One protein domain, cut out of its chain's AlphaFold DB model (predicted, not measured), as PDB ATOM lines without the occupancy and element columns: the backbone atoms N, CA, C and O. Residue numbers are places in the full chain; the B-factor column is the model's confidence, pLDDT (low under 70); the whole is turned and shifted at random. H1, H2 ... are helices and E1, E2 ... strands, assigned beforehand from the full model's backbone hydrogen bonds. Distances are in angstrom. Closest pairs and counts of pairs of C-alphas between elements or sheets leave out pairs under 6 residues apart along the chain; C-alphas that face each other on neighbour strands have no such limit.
ATOM      1  N   TYR A  20    -140.471  10.179 -39.883       96.44
ATOM      2  CA  TYR A  20    -140.553  10.010 -38.436       96.44
ATOM      3  C   TYR A  20    -141.616   8.976 -38.069       96.44
ATOM      4  O   TYR A  20    -142.771   9.095 -38.478       96.44
ATOM      5  N   VAL A  21    -141.249   8.020 -37.221       95.75
ATOM      6  CA  VAL A  21    -142.160   7.045 -36.621       95.75
ATOM      7  C   VAL A  21    -142.513   7.506 -35.209       95.75
ATOM      8  O   VAL A  21    -141.689   7.473 -34.293       95.75
ATOM      9  N   SER A  22    -143.760   7.938 -35.020       94.69
ATOM     10  CA  SER A  22    -144.287   8.333 -33.710       94.69
ATOM     11  C   SER A  22    -144.826   7.117 -32.955       94.69
ATOM     12  O   SER A  22    -145.707   6.427 -33.458       94.69
ATOM     13  N   LEU A  23    -144.338   6.874 -31.733       93.69
ATOM     14  CA  LEU A  23    -144.817   5.776 -30.878       93.69
ATOM     15  C   LEU A  23    -145.591   6.294 -29.662       93.69
ATOM     16  O   LEU A  23    -146.674   5.812 -29.344       93.69
ATOM     17  N   ARG A  24    -145.017   7.273 -28.950       87.44
ATOM     18  CA  ARG A  24    -145.599   7.958 -27.778       87.44
ATOM     19  C   ARG A  24    -145.094   9.410 -27.747       87.44
ATOM     20  O   ARG A  24    -144.123   9.712 -28.433       87.44
ATOM     21  N   PRO A  25    -145.623  10.318 -26.902       84.12
ATOM     22  CA  PRO A  25    -145.216  11.735 -26.901       84.12
ATOM     23  C   PRO A  25    -143.708  12.009 -26.731       84.12
ATOM     24  O   PRO A  25    -143.231  13.104 -27.027       84.12
ATOM     25  N   ARG A  26    -142.944  11.033 -26.222       87.12
ATOM     26  CA  ARG A  26    -141.483  11.110 -26.048       87.12
ATOM     27  C   ARG A  26    -140.732   9.901 -26.614       87.12
ATOM     28  O   ARG A  26    -139.537   9.774 -26.357       87.12
ATOM     29  N   ASN A  27    -141.419   9.043 -27.363       92.31
ATOM     30  CA  ASN A  27    -140.847   7.854 -27.978       92.31
ATOM     31  C   ASN A  27    -141.152   7.876 -29.470       92.31
ATOM     32  O   ASN A  27    -142.284   8.110 -29.895       92.31
ATOM     33  N   GLY A  28    -140.130   7.595 -30.245       95.38
ATOM     34  CA  GLY A  28    -140.177   7.609 -31.688       95.38
ATOM     35  C   GLY A  28    -138.763   7.695 -32.213       95.38
ATOM     36  O   GLY A  28    -137.822   7.944 -31.456       95.38
ATOM     37  N   TYR A  29    -138.629   7.460 -33.499       97.44
ATOM     38  CA  TYR A  29    -137.347   7.434 -34.178       97.44
ATOM     39  C   TYR A  29    -137.549   7.834 -35.630       97.44
ATOM     40  O   TYR A  29    -138.670   7.846 -36.137       97.44
ATOM     41  N   TYR A  30    -136.460   8.180 -36.293       97.62
ATOM     42  CA  TYR A  30    -136.455   8.410 -37.726       97.62
ATOM     43  C   TYR A  30    -136.000   7.149 -38.454       97.62
ATOM     44  O   TYR A  30    -135.053   6.500 -38.014       97.62
ATOM     45  N   ILE A  31    -136.656   6.828 -39.563       96.94
ATOM     46  CA  ILE A  31    -136.085   5.988 -40.616       96.94
ATOM     47  C   ILE A  31    -135.532   6.957 -41.652       96.94
ATOM     48  O   ILE A  31    -136.210   7.919 -42.015       96.94
ATOM     49  N   VAL A  32    -134.281   6.768 -42.053       96.44
ATOM     50  CA  VAL A  32    -133.553   7.731 -42.877       96.44
ATOM     51  C   VAL A  32    -132.815   6.997 -43.984       96.44
ATOM     52  O   VAL A  32    -132.043   6.080 -43.716       96.44
ATOM     53  N   ARG A  33    -133.012   7.421 -45.229       93.25
ATOM     54  CA  ARG A  33    -132.157   7.016 -46.342       93.25
ATOM     55  C   ARG A  33    -130.845   7.804 -46.319       93.25
ATOM     56  O   ARG A  33    -130.864   8.995 -45.999       93.25
ATOM     57  N   PRO A  34    -129.712   7.172 -46.660       91.12
ATOM     58  CA  PRO A  34    -128.484   7.894 -46.969       91.12
ATOM     59  C   PRO A  34    -128.767   9.011 -47.980       91.12
ATOM     60  O   PRO A  34    -129.592   8.842 -48.875       91.12
ATOM     61  N   ASP A  35    -128.126  10.164 -47.798       90.06
ATOM     62  CA  ASP A  35    -128.225  11.333 -48.683       90.06
ATOM     63  C   ASP A  35    -129.631  11.939 -48.866       90.06
ATOM     64  O   ASP A  35    -129.825  12.839 -49.688       90.06
ATOM     65  N   SER A  36    -130.612  11.523 -48.061       93.00
ATOM     66  CA  SER A  36    -131.947  12.111 -48.080       93.00
ATOM     67  C   SER A  36    -131.975  13.532 -47.530       93.00
ATOM     68  O   SER A  36    -131.098  13.979 -46.782       93.00
ATOM     69  N   ARG A  37    -133.056  14.270 -47.813       94.69
ATOM     70  CA  ARG A  37    -133.238  15.600 -47.210       94.69
ATOM     71  C   ARG A  37    -133.222  15.522 -45.680       94.69
ATOM     72  O   ARG A  37    -132.657  16.402 -45.026       94.69
ATOM     73  N   LEU A  38    -133.841  14.486 -45.113       95.94
ATOM     74  CA  LEU A  38    -133.918  14.296 -43.669       95.94
ATOM     75  C   LEU A  38    -132.548  13.950 -43.066       95.94
ATOM     76  O   LEU A  38    -132.222  14.458 -41.993       95.94
ATOM     77  N   TYR A  39    -131.722  13.172 -43.771       96.12
ATOM     78  CA  TYR A  39    -130.341  12.872 -43.375       96.12
ATOM     79  C   TYR A  39    -129.537  14.151 -43.113       96.12
ATOM     80  O   TYR A  39    -128.930  14.318 -42.048       96.12
ATOM     81  N   TYR A  40    -129.619  15.103 -44.044       95.31
ATOM     82  CA  TYR A  40    -128.956  16.397 -43.916       95.31
ATOM     83  C   TYR A  40    -129.558  17.267 -42.811       95.31
ATOM     84  O   TYR A  40    -128.825  17.862 -42.024       95.31
ATOM     85  N   GLN A  41    -130.886  17.315 -42.692       96.06
ATOM     86  CA  GLN A  41    -131.558  18.091 -41.641       96.06
ATOM     87  C   GLN A  41    -131.216  17.611 -40.225       96.06
ATOM     88  O   GLN A  41    -131.153  18.416 -39.296       96.06
ATOM     89  N   LEU A  42    -130.997  16.307 -40.059       95.62
ATOM     90  CA  LEU A  42    -130.624  15.700 -38.784       95.62
ATOM     91  C   LEU A  42    -129.112  15.762 -38.506       95.62
ATOM     92  O   LEU A  42    -128.690  15.481 -37.382       95.62
ATOM     93  N   GLY A  43    -128.301  16.165 -39.489       95.56
ATOM     94  CA  GLY A  43    -126.856  16.314 -39.352       95.56
ATOM     95  C   GLY A  43    -126.125  14.984 -39.164       95.56
ATOM     96  O   GLY A  43    -125.313  14.851 -38.243       95.56
ATOM     97  N   LEU A  44    -126.460  13.990 -39.994       95.94
ATOM     98  CA  LEU A  44    -126.014  12.597 -39.865       95.94
ATOM     99  C   LEU A  44    -124.750  12.251 -40.674       95.94
ATOM    100  O   LEU A  44    -124.449  11.073 -40.830       95.94
ATOM    101  N   TYR A  45    -124.003  13.255 -41.134       93.00
ATOM    102  CA  TYR A  45    -122.886  13.145 -42.086       93.00
ATOM    103  C   TYR A  45    -121.770  12.167 -41.688       93.00
ATOM    104  O   TYR A  45    -121.106  11.606 -42.549       93.00
ATOM    105  N   GLU A  46    -121.537  11.974 -40.389       94.75
ATOM    106  CA  GLU A  46    -120.487  11.088 -39.871       94.75
ATOM    107  C   GLU A  46    -120.973   9.655 -39.605       94.75
ATOM    108  O   GLU A  46    -120.247   8.854 -39.012       94.75
ATOM    109  N   ALA A  47    -122.201   9.319 -40.011       94.94
ATOM    110  CA  ALA A  47    -122.722   7.972 -39.854       94.94
ATOM    111  C   ALA A  47    -121.899   6.963 -40.684       94.94
ATOM    112  O   ALA A  47    -121.713   7.178 -41.883       94.94
ATOM    113  N   PRO A  48    -121.436   5.847 -40.084       93.62
ATOM    114  CA  PRO A  48    -120.577   4.851 -40.722       93.62
ATOM    115  C   PRO A  48    -121.395   3.901 -41.603       93.62
ATOM    116  O   PRO A  48    -121.463   2.695 -41.367       93.62
ATOM    117  N   VAL A  49    -122.061   4.474 -42.593       92.25
ATOM    118  CA  VAL A  49    -122.924   3.764 -43.522       92.25
ATOM    119  C   VAL A  49    -122.089   3.271 -44.700       92.25
ATOM    120  O   VAL A  49    -121.219   3.979 -45.204       92.25
ATOM    121  N   ILE A  50    -122.355   2.049 -45.145       89.56
ATOM    122  CA  ILE A  50    -121.695   1.431 -46.290       89.56
ATOM    123  C   ILE A  50    -122.764   0.948 -47.263       89.56
ATOM    124  O   ILE A  50    -123.621   0.149 -46.884       89.56
ATOM    125  N   ASP A  51    -122.632   1.368 -48.517       84.50
ATOM    126  CA  ASP A  51    -123.506   0.965 -49.611       84.50
ATOM    127  C   ASP A  51    -123.366  -0.531 -49.938       84.50
ATOM    128  O   ASP A  51    -122.263  -1.039 -50.151       84.50
ATOM    129  N   THR A  52    -124.500  -1.232 -49.972       82.69
ATOM    130  CA  THR A  52    -124.578  -2.645 -50.369       82.69
ATOM    131  C   THR A  52    -124.451  -2.856 -51.879       82.69
ATOM    132  O   THR A  52    -124.134  -3.966 -52.300       82.69
ATOM    133  N   SER A  53    -124.702  -1.822 -52.688       81.62
ATOM    134  CA  SER A  53    -124.608  -1.863 -54.154       81.62
ATOM    135  C   SER A  53    -123.176  -1.705 -54.679       81.62
ATOM    136  O   SER A  53    -122.935  -1.876 -55.873       81.62
ATOM    137  N   ASP A  54    -122.206  -1.425 -53.794       80.69
ATOM    138  CA  ASP A  54    -120.782  -1.423 -54.134       80.69
ATOM    139  C   ASP A  54    -120.386  -2.805 -54.701       80.69
ATOM    140  O   ASP A  54    -120.406  -3.803 -53.966       80.69
ATOM    141  N   PRO A  55    -119.992  -2.898 -55.989       77.12
ATOM    142  CA  PRO A  55    -119.692  -4.176 -56.635       77.12
ATOM    143  C   PRO A  55    -118.555  -4.947 -55.962       77.12
ATOM    144  O   PRO A  55    -118.485  -6.171 -56.076       77.12
ATOM    145  N   LEU A  56    -117.664  -4.249 -55.250       84.38
ATOM    146  CA  LEU A  56    -116.547  -4.858 -54.525       84.38
ATOM    147  C   LEU A  56    -116.978  -5.499 -53.205       84.38
ATOM    148  O   LEU A  56    -116.195  -6.217 -52.584       84.38
ATOM    149  N   ARG A  57    -118.204  -5.223 -52.752       82.38
ATOM    150  CA  ARG A  57    -118.725  -5.693 -51.470       82.38
ATOM    151  C   ARG A  57    -119.733  -6.819 -51.602       82.38
ATOM    152  O   ARG A  57    -120.151  -7.338 -50.578       82.38
ATOM    153  N   HIS A  58    -120.093  -7.234 -52.818       84.62
ATOM    154  CA  HIS A  58    -120.934  -8.412 -53.066       84.62
ATOM    155  C   HIS A  58    -122.233  -8.424 -52.235       84.62
ATOM    156  O   HIS A  58    -122.600  -9.443 -51.655       84.62
ATOM    157  N   GLY A  59    -122.905  -7.275 -52.117       81.19
ATOM    158  CA  GLY A  59    -124.133  -7.138 -51.330       81.19
ATOM    159  C   GLY A  59    -123.929  -6.910 -49.830       81.19
ATOM    160  O   GLY A  59    -124.906  -6.672 -49.119       81.19
ATOM    161  N   TYR A  60    -122.697  -6.949 -49.318       86.50
ATOM    162  CA  TYR A  60    -122.400  -6.578 -47.936       86.50
ATOM    163  C   TYR A  60    -122.318  -5.063 -47.773       86.50
ATOM    164  O   TYR A  60    -121.661  -4.361 -48.536       86.50
ATOM    165  N   GLY A  61    -122.928  -4.563 -46.708       90.44
ATOM    166  CA  GLY A  61    -122.884  -3.153 -46.370       90.44
ATOM    167  C   GLY A  61    -123.028  -2.914 -44.882       90.44
ATOM    168  O   GLY A  61    -122.846  -3.816 -44.058       90.44
ATOM    169  N   ALA A  62    -123.342  -1.674 -44.539       92.00
ATOM    170  CA  ALA A  62    -123.599  -1.288 -43.168       92.00
ATOM    171  C   ALA A  62    -124.687  -0.226 -43.121       92.00
ATOM    172  O   ALA A  62    -124.546   0.855 -43.693       92.00
ATOM    173  N   ASP A  63    -125.736  -0.537 -42.378       94.50
ATOM    174  CA  ASP A  63    -126.666   0.459 -41.883       94.50
ATOM    175  C   ASP A  63    -126.060   1.168 -40.665       94.50
ATOM    176  O   ASP A  63    -125.024   0.754 -40.130       94.50
ATOM    177  N   ALA A  64    -126.709   2.227 -40.183       96.44
ATOM    178  CA  ALA A  64    -126.268   2.899 -38.968       96.44
ATOM    179  C   ALA A  64    -127.416   3.316 -38.048       96.44
ATOM    180  O   ALA A  64    -128.455   3.797 -38.494       96.44
ATOM    181  N   LEU A  65    -127.202   3.205 -36.738       97.62
ATOM    182  CA  LEU A  65    -128.045   3.860 -35.735       97.62
ATOM    183  C   LEU A  65    -127.358   5.131 -35.259       97.62
ATOM    184  O   LEU A  65    -126.161   5.098 -34.991       97.62
ATOM    185  N   ALA A  66    -128.105   6.221 -35.107       98.00
ATOM    186  CA  ALA A  66    -127.600   7.496 -34.615       98.00
ATOM    187  C   ALA A  66    -128.363   7.964 -33.369       98.00
ATOM    188  O   ALA A  66    -129.598   7.984 -33.339       98.00
ATOM    189  N   PHE A  67    -127.617   8.398 -32.355       98.12
ATOM    190  CA  PHE A  67    -128.144   8.854 -31.071       98.12
ATOM    191  C   PHE A  67    -127.520  10.193 -30.686       98.12
ATOM    192  O   PHE A  67    -126.305  10.295 -30.531       98.12
ATOM    193  N   ARG A  68    -128.351  11.225 -30.491       97.69
ATOM    194  CA  ARG A  68    -127.886  12.551 -30.061       97.69
ATOM    195  C   ARG A  68    -128.036  12.717 -28.558       97.69
ATOM    196  O   ARG A  68    -129.159  12.786 -28.047       97.69
ATOM    197  N   PHE A  69    -126.918  12.871 -27.871       98.19
ATOM    198  CA  PHE A  69    -126.868  13.097 -26.433       98.19
ATOM    199  C   PHE A  69    -126.438  14.524 -26.118       98.19
ATOM    200  O   PHE A  69    -125.682  15.142 -26.867       98.19
ATOM    201  N   ASN A  70    -126.892  15.045 -24.978       97.94
ATOM    202  CA  ASN A  70    -126.284  16.239 -24.400       97.94
ATOM    203  C   ASN A  70    -124.962  15.899 -23.690       97.94
ATOM    204  O   ASN A  70    -124.594  14.738 -23.518       97.94
ATOM    205  N   ARG A  71    -124.277  16.925 -23.176       97.00
ATOM    206  CA  ARG A  71    -123.028  16.764 -22.403       97.00
ATOM    207  C   ARG A  71    -123.145  15.885 -21.148       97.00
ATOM    208  O   ARG A  71    -122.126  15.440 -20.641       97.00
ATOM    209  N   ARG A  72    -124.360  15.650 -20.636       97.38
ATOM    210  CA  ARG A  72    -124.627  14.765 -19.486       97.38
ATOM    211  C   ARG A  72    -124.928  13.321 -19.905       97.38
ATOM    212  O   ARG A  72    -125.279  12.521 -19.051       97.38
ATOM    213  N   GLY A  73    -124.849  13.001 -21.197       97.50
ATOM    214  CA  GLY A  73    -125.151  11.666 -21.710       97.50
ATOM    215  C   GLY A  73    -126.644  11.339 -21.753       97.50
ATOM    216  O   GLY A  73    -126.994  10.170 -21.803       97.50
ATOM    217  N   VAL A  74    -127.534  12.339 -21.729       98.19
ATOM    218  CA  VAL A  74    -128.988  12.130 -21.863       98.19
ATOM    219  C   VAL A  74    -129.406  12.338 -23.313       98.19
ATOM    220  O   VAL A  74    -129.015  13.330 -23.929       98.19
ATOM    221  N   LEU A  75    -130.216  11.426 -23.849       97.44
ATOM    222  CA  LEU A  75    -130.737  11.462 -25.212       97.44
ATOM    223  C   LEU A  75    -131.655  12.679 -25.390       97.44
ATOM    224  O   LEU A  75    -132.702  12.774 -24.745       97.44
ATOM    225  N   ILE A  76    -131.290  13.613 -26.267       96.12
ATOM    226  CA  ILE A  76    -131.998  14.897 -26.444       96.12
ATOM    227  C   ILE A  76    -132.784  15.010 -27.748       96.12
ATOM    228  O   ILE A  76    -133.639  15.885 -27.868       96.12
ATOM    229  N   ALA A  77    -132.562  14.105 -28.698       95.62
ATOM    230  CA  ALA A  77    -133.335  14.003 -29.933       95.62
ATOM    231  C   ALA A  77    -133.863  12.571 -30.112       95.62
ATOM    232  O   ALA A  77    -133.324  11.651 -29.495       95.62
ATOM    233  N   PRO A  78    -134.922  12.360 -30.913       96.88
ATOM    234  CA  PRO A  78    -135.293  11.012 -31.322       96.88
ATOM    235  C   PRO A  78    -134.108  10.333 -32.035       96.88
ATOM    236  O   PRO A  78    -133.427  11.010 -32.810       96.88
ATOM    237  N   PRO A  79    -133.844   9.038 -31.785       97.56
ATOM    238  CA  PRO A  79    -132.832   8.288 -32.523       97.56
ATOM    239  C   PRO A  79    -133.148   8.221 -34.019       97.56
ATOM    240  O   PRO A  79    -134.302   8.383 -34.419       97.56
ATOM    241  N   ALA A  80    -132.145   7.919 -34.837       97.75
ATOM    242  CA  ALA A  80    -132.329   7.645 -36.259       97.75
ATOM    243  C   ALA A  80    -131.763   6.272 -36.634       97.75
ATOM    244  O   ALA A  80    -130.687   5.898 -36.174       97.75
ATOM    245  N   TYR A  81    -132.487   5.545 -37.479       97.19
ATOM    246  CA  TYR A  81    -132.022   4.368 -38.198       97.19
ATOM    247  C   TYR A  81    -131.778   4.791 -39.643       97.19
ATOM    248  O   TYR A  81    -132.717   5.090 -40.379       97.19
ATOM    249  N   ILE A  82    -130.508   4.840 -40.025       96.19
ATOM    250  CA  ILE A  82    -130.069   5.111 -41.385       96.19
ATOM    251  C   ILE A  82    -129.961   3.774 -42.115       96.19
ATOM    252  O   ILE A  82    -129.069   2.981 -41.805       96.19
ATOM    253  N   ALA A  83    -130.900   3.511 -43.020       92.62
ATOM    254  CA  ALA A  83    -131.067   2.217 -43.668       92.62
ATOM    255  C   ALA A  83    -130.744   2.306 -45.164       92.62
ATOM    256  O   ALA A  83    -131.355   3.079 -45.903       92.62
ATOM    257  N   GLN A  84    -129.803   1.481 -45.616       85.12
ATOM    258  CA  GLN A  84    -129.486   1.276 -47.029       85.12
ATOM    259  C   GLN A  84    -130.628   0.556 -47.747       85.12
ATOM    260  O   GLN A  84    -130.952   0.888 -48.879       85.12
ATOM    261  N   ALA A  85    -131.297  -0.374 -47.058       79.81
ATOM    262  CA  ALA A  85    -132.413  -1.165 -47.575       79.81
ATOM    263  C   ALA A  85    -133.624  -1.112 -46.625       79.81
ATOM    264  O   ALA A  85    -133.906  -0.064 -46.043       79.81
ATOM    265  N   LEU A  86    -134.396  -2.197 -46.515       82.12
ATOM    266  CA  LEU A  86    -135.474  -2.289 -45.531       82.12
ATOM    267  C   LEU A  86    -134.874  -2.388 -44.118       82.12
ATOM    268  O   LEU A  86    -134.077  -3.295 -43.872       82.12
ATOM    269  N   PRO A  87    -135.250  -1.496 -43.184       82.88
ATOM    270  CA  PRO A  87    -134.741  -1.548 -41.822       82.88
ATOM    271  C   PRO A  87    -135.212  -2.818 -41.106       82.88
ATOM    272  O   PRO A  87    -136.357  -3.249 -41.229       82.88
ATOM    273  N   TYR A  88    -134.321  -3.409 -40.316       87.69
ATOM    274  CA  TYR A  88    -134.622  -4.611 -39.535       87.69
ATOM    275  C   TYR A  88    -135.461  -4.295 -38.287       87.69
ATOM    276  O   TYR A  88    -135.022  -3.540 -37.408       87.69
ATOM    277  N   ASP A  89    -136.599  -4.983 -38.141       89.06
ATOM    278  CA  ASP A  89    -137.532  -4.852 -37.006       89.06
ATOM    279  C   ASP A  89    -136.848  -4.952 -35.637       89.06
ATOM    280  O   ASP A  89    -137.181  -4.224 -34.700       89.06
ATOM    281  N   PHE A  90    -135.843  -5.827 -35.520       90.31
ATOM    282  CA  PHE A  90    -135.074  -6.018 -34.290       90.31
ATOM    283  C   PHE A  90    -134.481  -4.707 -33.753       90.31
ATOM    284  O   PHE A  90    -134.552  -4.439 -32.549       90.31
ATOM    285  N   TYR A  91    -133.920  -3.874 -34.633       92.25
ATOM    286  CA  TYR A  91    -133.353  -2.586 -34.240       92.25
ATOM    287  C   TYR A  91    -134.440  -1.529 -34.066       92.25
ATOM    288  O   TYR A  91    -134.370  -0.760 -33.109       92.25
ATOM    289  N   MET A  92    -135.480  -1.540 -34.905       93.25
ATOM    290  CA  MET A  92    -136.621  -0.619 -34.806       93.25
ATOM    291  C   MET A  92    -137.335  -0.708 -33.448       93.25
ATOM    292  O   MET A  92    -137.624   0.314 -32.821       93.25
ATOM    293  N   VAL A  93    -137.562  -1.924 -32.942       93.19
ATOM    294  CA  VAL A  93    -138.163  -2.141 -31.616       93.19
ATOM    295  C   VAL A  93    -137.263  -1.585 -30.509       93.19
ATOM    296  O   VAL A  93    -137.741  -0.880 -29.614       93.19
ATOM    297  N   ARG A  94    -135.951  -1.849 -30.572       94.88
ATOM    298  CA  ARG A  94    -134.996  -1.384 -29.553       94.88
ATOM    299  C   ARG A  94    -134.863   0.134 -29.540       94.88
ATOM    300  O   ARG A  94    -134.967   0.723 -28.467       94.88
ATOM    301  N   ILE A  95    -134.702   0.785 -30.694       94.75
ATOM    302  CA  ILE A  95    -134.604   2.253 -30.744       94.75
ATOM    303  C   ILE A  95    -135.914   2.919 -30.312       94.75
ATOM    304  O   ILE A  95    -135.883   3.927 -29.609       94.75
ATOM    305  N   GLY A  96    -137.066   2.329 -30.650       94.06
ATOM    306  CA  GLY A  96    -138.379   2.824 -30.238       94.06
ATOM    307  C   GLY A  96    -138.637   2.747 -28.729       94.06
ATOM    308  O   GLY A  96    -139.437   3.523 -28.192       94.06
ATOM    309  N   SER A  97    -137.936   1.855 -28.024       94.38
ATOM    310  CA  SER A  97    -138.024   1.747 -26.563       94.38
ATOM    311  C   SER A  97    -137.409   2.947 -25.830       94.38
ATOM    312  O   SER A  97    -137.812   3.252 -24.705       94.38
ATOM    313  N   LEU A  98    -136.493   3.682 -26.472       95.81
ATOM    314  CA  LEU A  98    -135.779   4.791 -25.850       95.81
ATOM    315  C   LEU A  98    -136.683   6.017 -25.702       95.81
ATOM    316  O   LEU A  98    -137.273   6.522 -26.659       95.81
ATOM    317  N   THR A  99    -136.762   6.540 -24.481       94.25
ATOM    318  CA  THR A  99    -137.525   7.755 -24.194       94.25
ATOM    319  C   THR A  99    -136.616   8.980 -24.236       94.25
ATOM    320  O   THR A  99    -135.741   9.153 -23.383       94.25
ATOM    321  N   ARG A 100    -136.872   9.891 -25.179       93.81
ATOM    322  CA  ARG A 100    -136.163  11.172 -25.288       93.81
ATOM    323  C   ARG A 100    -136.287  11.984 -23.993       93.81
ATOM    324  O   ARG A 100    -137.376  12.136 -23.433       93.81
ATOM    325  N   GLY A 101    -135.165  12.536 -23.539       94.94
ATOM    326  CA  GLY A 101    -135.030  13.300 -22.300       94.94
ATOM    327  C   GLY A 101    -134.958  12.442 -21.033       94.94
ATOM    328  O   GLY A 101    -134.992  13.001 -19.939       94.94
ATOM    329  N   ARG A 102    -134.904  11.109 -21.164       95.81
ATOM    330  CA  ARG A 102    -134.744  10.166 -20.045       95.81
ATOM    331  C   ARG A 102    -133.667   9.126 -20.313       95.81
ATOM    332  O   ARG A 102    -132.838   8.921 -19.441       95.81
ATOM    333  N   ALA A 103    -133.694   8.511 -21.494       97.50
ATOM    334  CA  ALA A 103    -132.704   7.525 -21.894       97.50
ATOM    335  C   ALA A 103    -131.299   8.128 -21.862       97.50
ATOM    336  O   ALA A 103    -131.093   9.281 -22.257       97.50
ATOM    337  N   THR A 104    -130.355   7.333 -21.393       97.94
ATOM    338  CA  THR A 104    -128.959   7.700 -21.202       97.94
ATOM    339  C   THR A 104    -128.054   6.940 -22.163       97.94
ATOM    340  O   THR A 104    -128.483   6.024 -22.864       97.94
ATOM    341  N   VAL A 105    -126.787   7.334 -22.186       97.25
ATOM    342  CA  VAL A 105    -125.701   6.565 -22.794       97.25
ATOM    343  C   VAL A 105    -125.723   5.106 -22.326       97.25
ATOM    344  O   VAL A 105    -125.715   4.217 -23.171       97.25
ATOM    345  N   ASP A 106    -125.830   4.861 -21.018       97.38
ATOM    346  CA  ASP A 106    -125.780   3.505 -20.458       97.38
ATOM    347  C   ASP A 106    -126.960   2.647 -20.935       97.38
ATOM    348  O   ASP A 106    -126.787   1.469 -21.240       97.38
ATOM    349  N   ASP A 107    -128.151   3.243 -21.081       97.31
ATOM    350  CA  ASP A 107    -129.320   2.549 -21.636       97.31
ATOM    351  C   ASP A 107    -129.094   2.139 -23.100       97.31
ATOM    352  O   ASP A 107    -129.479   1.046 -23.518       97.31
ATOM    353  N   VAL A 108    -128.460   3.008 -23.893       97.00
ATOM    354  CA  VAL A 108    -128.131   2.715 -25.296       97.00
ATOM    355  C   VAL A 108    -127.041   1.647 -25.381       97.00
ATOM    356  O   VAL A 108    -127.188   0.695 -26.150       97.00
ATOM    357  N   GLU A 109    -126.002   1.715 -24.546       96.38
ATOM    358  CA  GLU A 109    -124.979   0.664 -24.495       96.38
ATOM    359  C   GLU A 109    -125.545  -0.682 -24.033       96.38
ATOM    360  O   GLU A 109    -125.140  -1.725 -24.544       96.38
ATOM    361  N   ALA A 110    -126.517  -0.691 -23.119       96.12
ATOM    362  CA  ALA A 110    -127.182  -1.920 -22.693       96.12
ATOM    363  C   ALA A 110    -127.962  -2.594 -23.838       96.12
ATOM    364  O   ALA A 110    -128.089  -3.820 -23.868       96.12
ATOM    365  N   LEU A 111    -128.474  -1.814 -24.796       95.12
ATOM    366  CA  LEU A 111    -129.243  -2.329 -25.931       95.12
ATOM    367  C   LEU A 111    -128.385  -2.719 -27.139       95.12
ATOM    368  O   LEU A 111    -128.760  -3.667 -27.839       95.12
ATOM    369  N   PHE A 112    -127.290  -1.993 -27.393       93.69
ATOM    370  CA  PHE A 112    -126.504  -2.089 -28.634       93.69
ATOM    371  C   PHE A 112    -125.005  -2.365 -28.418       93.69
ATOM    372  O   PHE A 112    -124.277  -2.602 -29.380       93.69
ATOM    373  N   GLY A 113    -124.528  -2.378 -27.173       92.69
ATOM    374  CA  GLY A 113    -123.123  -2.578 -26.817       92.69
ATOM    375  C   GLY A 113    -122.292  -1.290 -26.832       92.69
ATOM    376  O   GLY A 113    -122.814  -0.185 -26.945       92.69
ATOM    377  N   ARG A 114    -120.965  -1.428 -26.714       87.00
ATOM    378  CA  ARG A 114    -120.006  -0.302 -26.618       87.00
ATOM    379  C   ARG A 114    -119.303   0.061 -27.934       87.00
ATOM    380  O   ARG A 114    -118.458   0.946 -27.958       87.00
ATOM    381  N   GLY A 115    -119.608  -0.656 -29.017       76.31
ATOM    382  CA  GLY A 115    -118.967  -0.491 -30.324       76.31
ATOM    383  C   GLY A 115    -119.584   0.644 -31.136       76.31
ATOM    384  O   GLY A 115    -120.317   0.374 -32.084       76.31
ATOM    385  N   HIS A 116    -119.301   1.892 -30.757       90.44
ATOM    386  CA  HIS A 116    -119.810   3.082 -31.441       90.44
ATOM    387  C   HIS A 116    -118.708   4.068 -31.823       90.44
ATOM    388  O   HIS A 116    -117.631   4.113 -31.227       90.44
ATOM    389  N   THR A 117    -119.005   4.880 -32.832       93.75
ATOM    390  CA  THR A 117    -118.209   6.043 -33.217       93.75
ATOM    391  C   THR A 117    -118.851   7.296 -32.640       93.75
ATOM    392  O   THR A 117    -120.073   7.454 -32.672       93.75
ATOM    393  N   ARG A 118    -118.033   8.224 -32.143       94.81
ATOM    394  CA  ARG A 118    -118.498   9.485 -31.561       94.81
ATOM    395  C   ARG A 118    -118.157  10.661 -32.468       94.81
ATOM    396  O   ARG A 118    -117.015  10.794 -32.889       94.81
ATOM    397  N   ALA A 119    -119.123  11.555 -32.666       96.38
ATOM    398  CA  ALA A 119    -118.912  12.866 -33.270       96.38
ATOM    399  C   ALA A 119    -119.371  13.966 -32.304       96.38
ATOM    400  O   ALA A 119    -120.517  13.971 -31.854       96.38
ATOM    401  N   ASP A 120    -118.491  14.901 -31.954       96.25
ATOM    402  CA  ASP A 120    -118.847  15.971 -31.021       96.25
ATOM    403  C   ASP A 120    -119.797  17.000 -31.658       96.25
ATOM    404  O   ASP A 120    -119.828  17.218 -32.874       96.25
ATOM    405  N   ARG A 121    -120.623  17.620 -30.811       94.25
ATOM    406  CA  ARG A 121    -121.597  18.655 -31.176       94.25
ATOM    407  C   ARG A 121    -121.544  19.795 -30.150       94.25
ATOM    408  O   ARG A 121    -121.226  19.552 -28.988       94.25
ATOM    409  N   PRO A 122    -121.911  21.039 -30.504       93.75
ATOM    410  CA  PRO A 122    -121.896  22.150 -29.545       93.75
ATOM    411  C   PRO A 122    -122.711  21.888 -28.263       93.75
ATOM    412  O   PRO A 122    -122.310  22.293 -27.168       93.75
ATOM    413  N   ASP A 123    -123.833  21.173 -28.383       93.19
ATOM    414  CA  ASP A 123    -124.755  20.827 -27.297       93.19
ATOM    415  C   ASP A 123    -124.502  19.445 -26.664       93.19
ATOM    416  O   ASP A 123    -125.143  19.092 -25.670       93.19
ATOM    417  N   GLY A 124    -123.527  18.686 -27.171       96.94
ATOM    418  CA  GLY A 124    -123.205  17.347 -26.691       96.94
ATOM    419  C   GLY A 124    -122.444  16.531 -27.726       96.94
ATOM    420  O   GLY A 124    -121.338  16.896 -28.105       96.94
ATOM    421  N   PHE A 125    -122.999  15.404 -28.151       97.38
ATOM    422  CA  PHE A 125    -122.357  14.531 -29.132       97.38
ATOM    423  C   PHE A 125    -123.377  13.618 -29.817       97.38
ATOM    424  O   PHE A 125    -124.472  13.379 -29.303       97.38
ATOM    425  N   MET A 126    -122.999  13.113 -30.985       97.56
ATOM    426  CA  MET A 126    -123.677  12.033 -31.682       97.56
ATOM    427  C   MET A 126    -122.896  10.735 -31.478       97.56
ATOM    428  O   MET A 126    -121.668  10.726 -31.579       97.56
ATOM    429  N   TRP A 127    -123.607   9.649 -31.203       97.50
ATOM    430  CA  TRP A 127    -123.079   8.291 -31.265       97.50
ATOM    431  C   TRP A 127    -123.663   7.549 -32.445       97.50
ATOM    432  O   TRP A 127    -124.867   7.634 -32.688       97.50
ATOM    433  N   TYR A 128    -122.804   6.791 -33.117       97.75
ATOM    434  CA  TYR A 128    -123.163   5.979 -34.260       97.75
ATOM    435  C   TYR A 128    -122.792   4.520 -34.045       97.75
ATOM    436  O   TYR A 128    -121.663   4.221 -33.672       97.75
ATOM    437  N   TYR A 129    -123.717   3.616 -34.347       96.38
ATOM    438  CA  TYR A 129    -123.463   2.177 -34.373       96.38
ATOM    439  C   TYR A 129    -123.563   1.687 -35.807       96.38
ATOM    440  O   TYR A 129    -124.624   1.834 -36.409       96.38
ATOM    441  N   ALA A 130    -122.488   1.106 -36.333       94.50
ATOM    442  CA  ALA A 130    -122.521   0.423 -37.620       94.50
ATOM    443  C   ALA A 130    -123.209  -0.937 -37.456       94.50
ATOM    444  O   ALA A 130    -122.846  -1.726 -36.581       94.50
ATOM    445  N   LEU A 131    -124.194  -1.211 -38.302       92.38
ATOM    446  CA  LEU A 131    -124.937  -2.460 -38.325       92.38
ATOM    447  C   LEU A 131    -124.593  -3.197 -39.618       92.38
ATOM    448  O   LEU A 131    -125.025  -2.751 -40.678       92.38
ATOM    449  N   PRO A 132    -123.835  -4.304 -39.574       89.88
ATOM    450  CA  PRO A 132    -123.564  -5.088 -40.770       89.88
ATOM    451  C   PRO A 132    -124.872  -5.564 -41.400       89.88
ATOM    452  O   PRO A 132    -125.704  -6.170 -40.720       89.88
ATOM    453  N   VAL A 133    -125.036  -5.308 -42.693       88.19
ATOM    454  CA  VAL A 133    -126.196  -5.751 -43.471       88.19
ATOM    455  C   VAL A 133    -125.747  -6.518 -44.701       88.19
ATOM    456  O   VAL A 133    -124.638  -6.334 -45.204       88.19
ATOM    457  N   TYR A 134    -126.617  -7.405 -45.169       85.56
ATOM    458  CA  TYR A 134    -126.388  -8.198 -46.364       85.56
ATOM    459  C   TYR A 134    -127.628  -8.167 -47.253       85.56
ATOM    460  O   TYR A 134    -128.714  -8.557 -46.818       85.56
ATOM    461  N   ASN A 135    -127.448  -7.724 -48.494       80.88
ATOM    462  CA  ASN A 135    -128.478  -7.701 -49.517       80.88
ATOM    463  C   ASN A 135    -128.144  -8.711 -50.636       80.88
ATOM    464  O   ASN A 135    -127.339  -8.409 -51.519       80.88
TER     465      ASN A 135
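What this domain is: This is residues 20 to 135 of the 144 residues of an uncharacterized protein of Verrucomicrobia bacterium (UniProt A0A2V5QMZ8). One twisted sheet of six strands runs through the domain, with the two long strands E3 and E6 side by side; H2 packs over one face near E1 and E2, H1 lies over the opposite face, and H3 only grazes the sheet at E3 and E6. A long loop, residues 43 to 59, reaches out toward one end of the longest axis. The printed part has 116 residues, with three named helices and six named strands in the order E1 E2 H1 E3 E4 H2 H3 E5 E6. The sheet's order is E1 E2 E4 E3 E6 E5, mixed, and the class is mixed, helices and strands. The whole is compact, with a radius of gyration of the C-alphas of 13.6 A and spans of 42 by 28 by 28 A.

How they stand to each other: E1, residues 20 to 24, and E2, residues 27 to 32, form an antiparallel hairpin, with N 21 and O 29 at 2.8 A. E2 is staggered: its residues 27 to 30 pair with E1 and its residues 30 to 32 with E4, residues 80 to 82. E2 and E4 are parallel, with N 81 and O 30 at 2.8 A. H1, residues 37 to 42, is on the sheet at a height of 9.2 A, slantwise to the strands at 46 degrees to E4 on the local plane; it lies over E4, and only just not over E2, with 4 of its 6 C-alphas falling on E4 and 2 on E2. E3, residues 60 to 70, forms an antiparallel hairpin with E4, with N 66 and O 80 at 2.8 A. H2, residues 89 to 97, is on the opposite face from H1; the C-alphas of Gly 96 and Gly 28 in E2 are the closest of the two elements, 5.3 A apart. H3, residues 105 to 112, only grazes the sheet; it is close to H2 but not clearly touching, the closest C-alphas being those of Arg 94 and Leu 111, 6.9 A apart. H2 and H3 run opposite ways at a shallow tilt of 19 degrees. E5, residues 117 to 121, and E6, residues 124 to 134, form an antiparallel hairpin, with N 126 and O 119 at 2.8 A. E6 is also antiparallel to E3, with N 131 and O 63 at 2.8 A. Every O i to N i+4 pair is within hydrogen-bond range in H1 and H3, and 4 of 5 are in H2.

Where its parts are: E1 begins at C-alpha 20, (-140.553, 10.010, -38.436), and is 12.0 A long; E2 is 16.6 A and H1 8.8 A. E3 runs 33.0 A from C-alpha 60, (-122.400, -6.578, -47.936); E4 is 6.1 A, H2 12.4 A, H3 10.5 A and E5 13.2 A. E6 runs 32.4 A to C-alpha 134, (-126.388, -8.198, -46.364).

The domain as a whole: The C-alphas farthest apart, those of Pro 25 and Leu 56, are 43.1 A apart. The printed part has no cut, and H1 to E3 is the long link, with 17 residues. Mean pLDDT of the printed part is 92.8, and no printed residue is under 70.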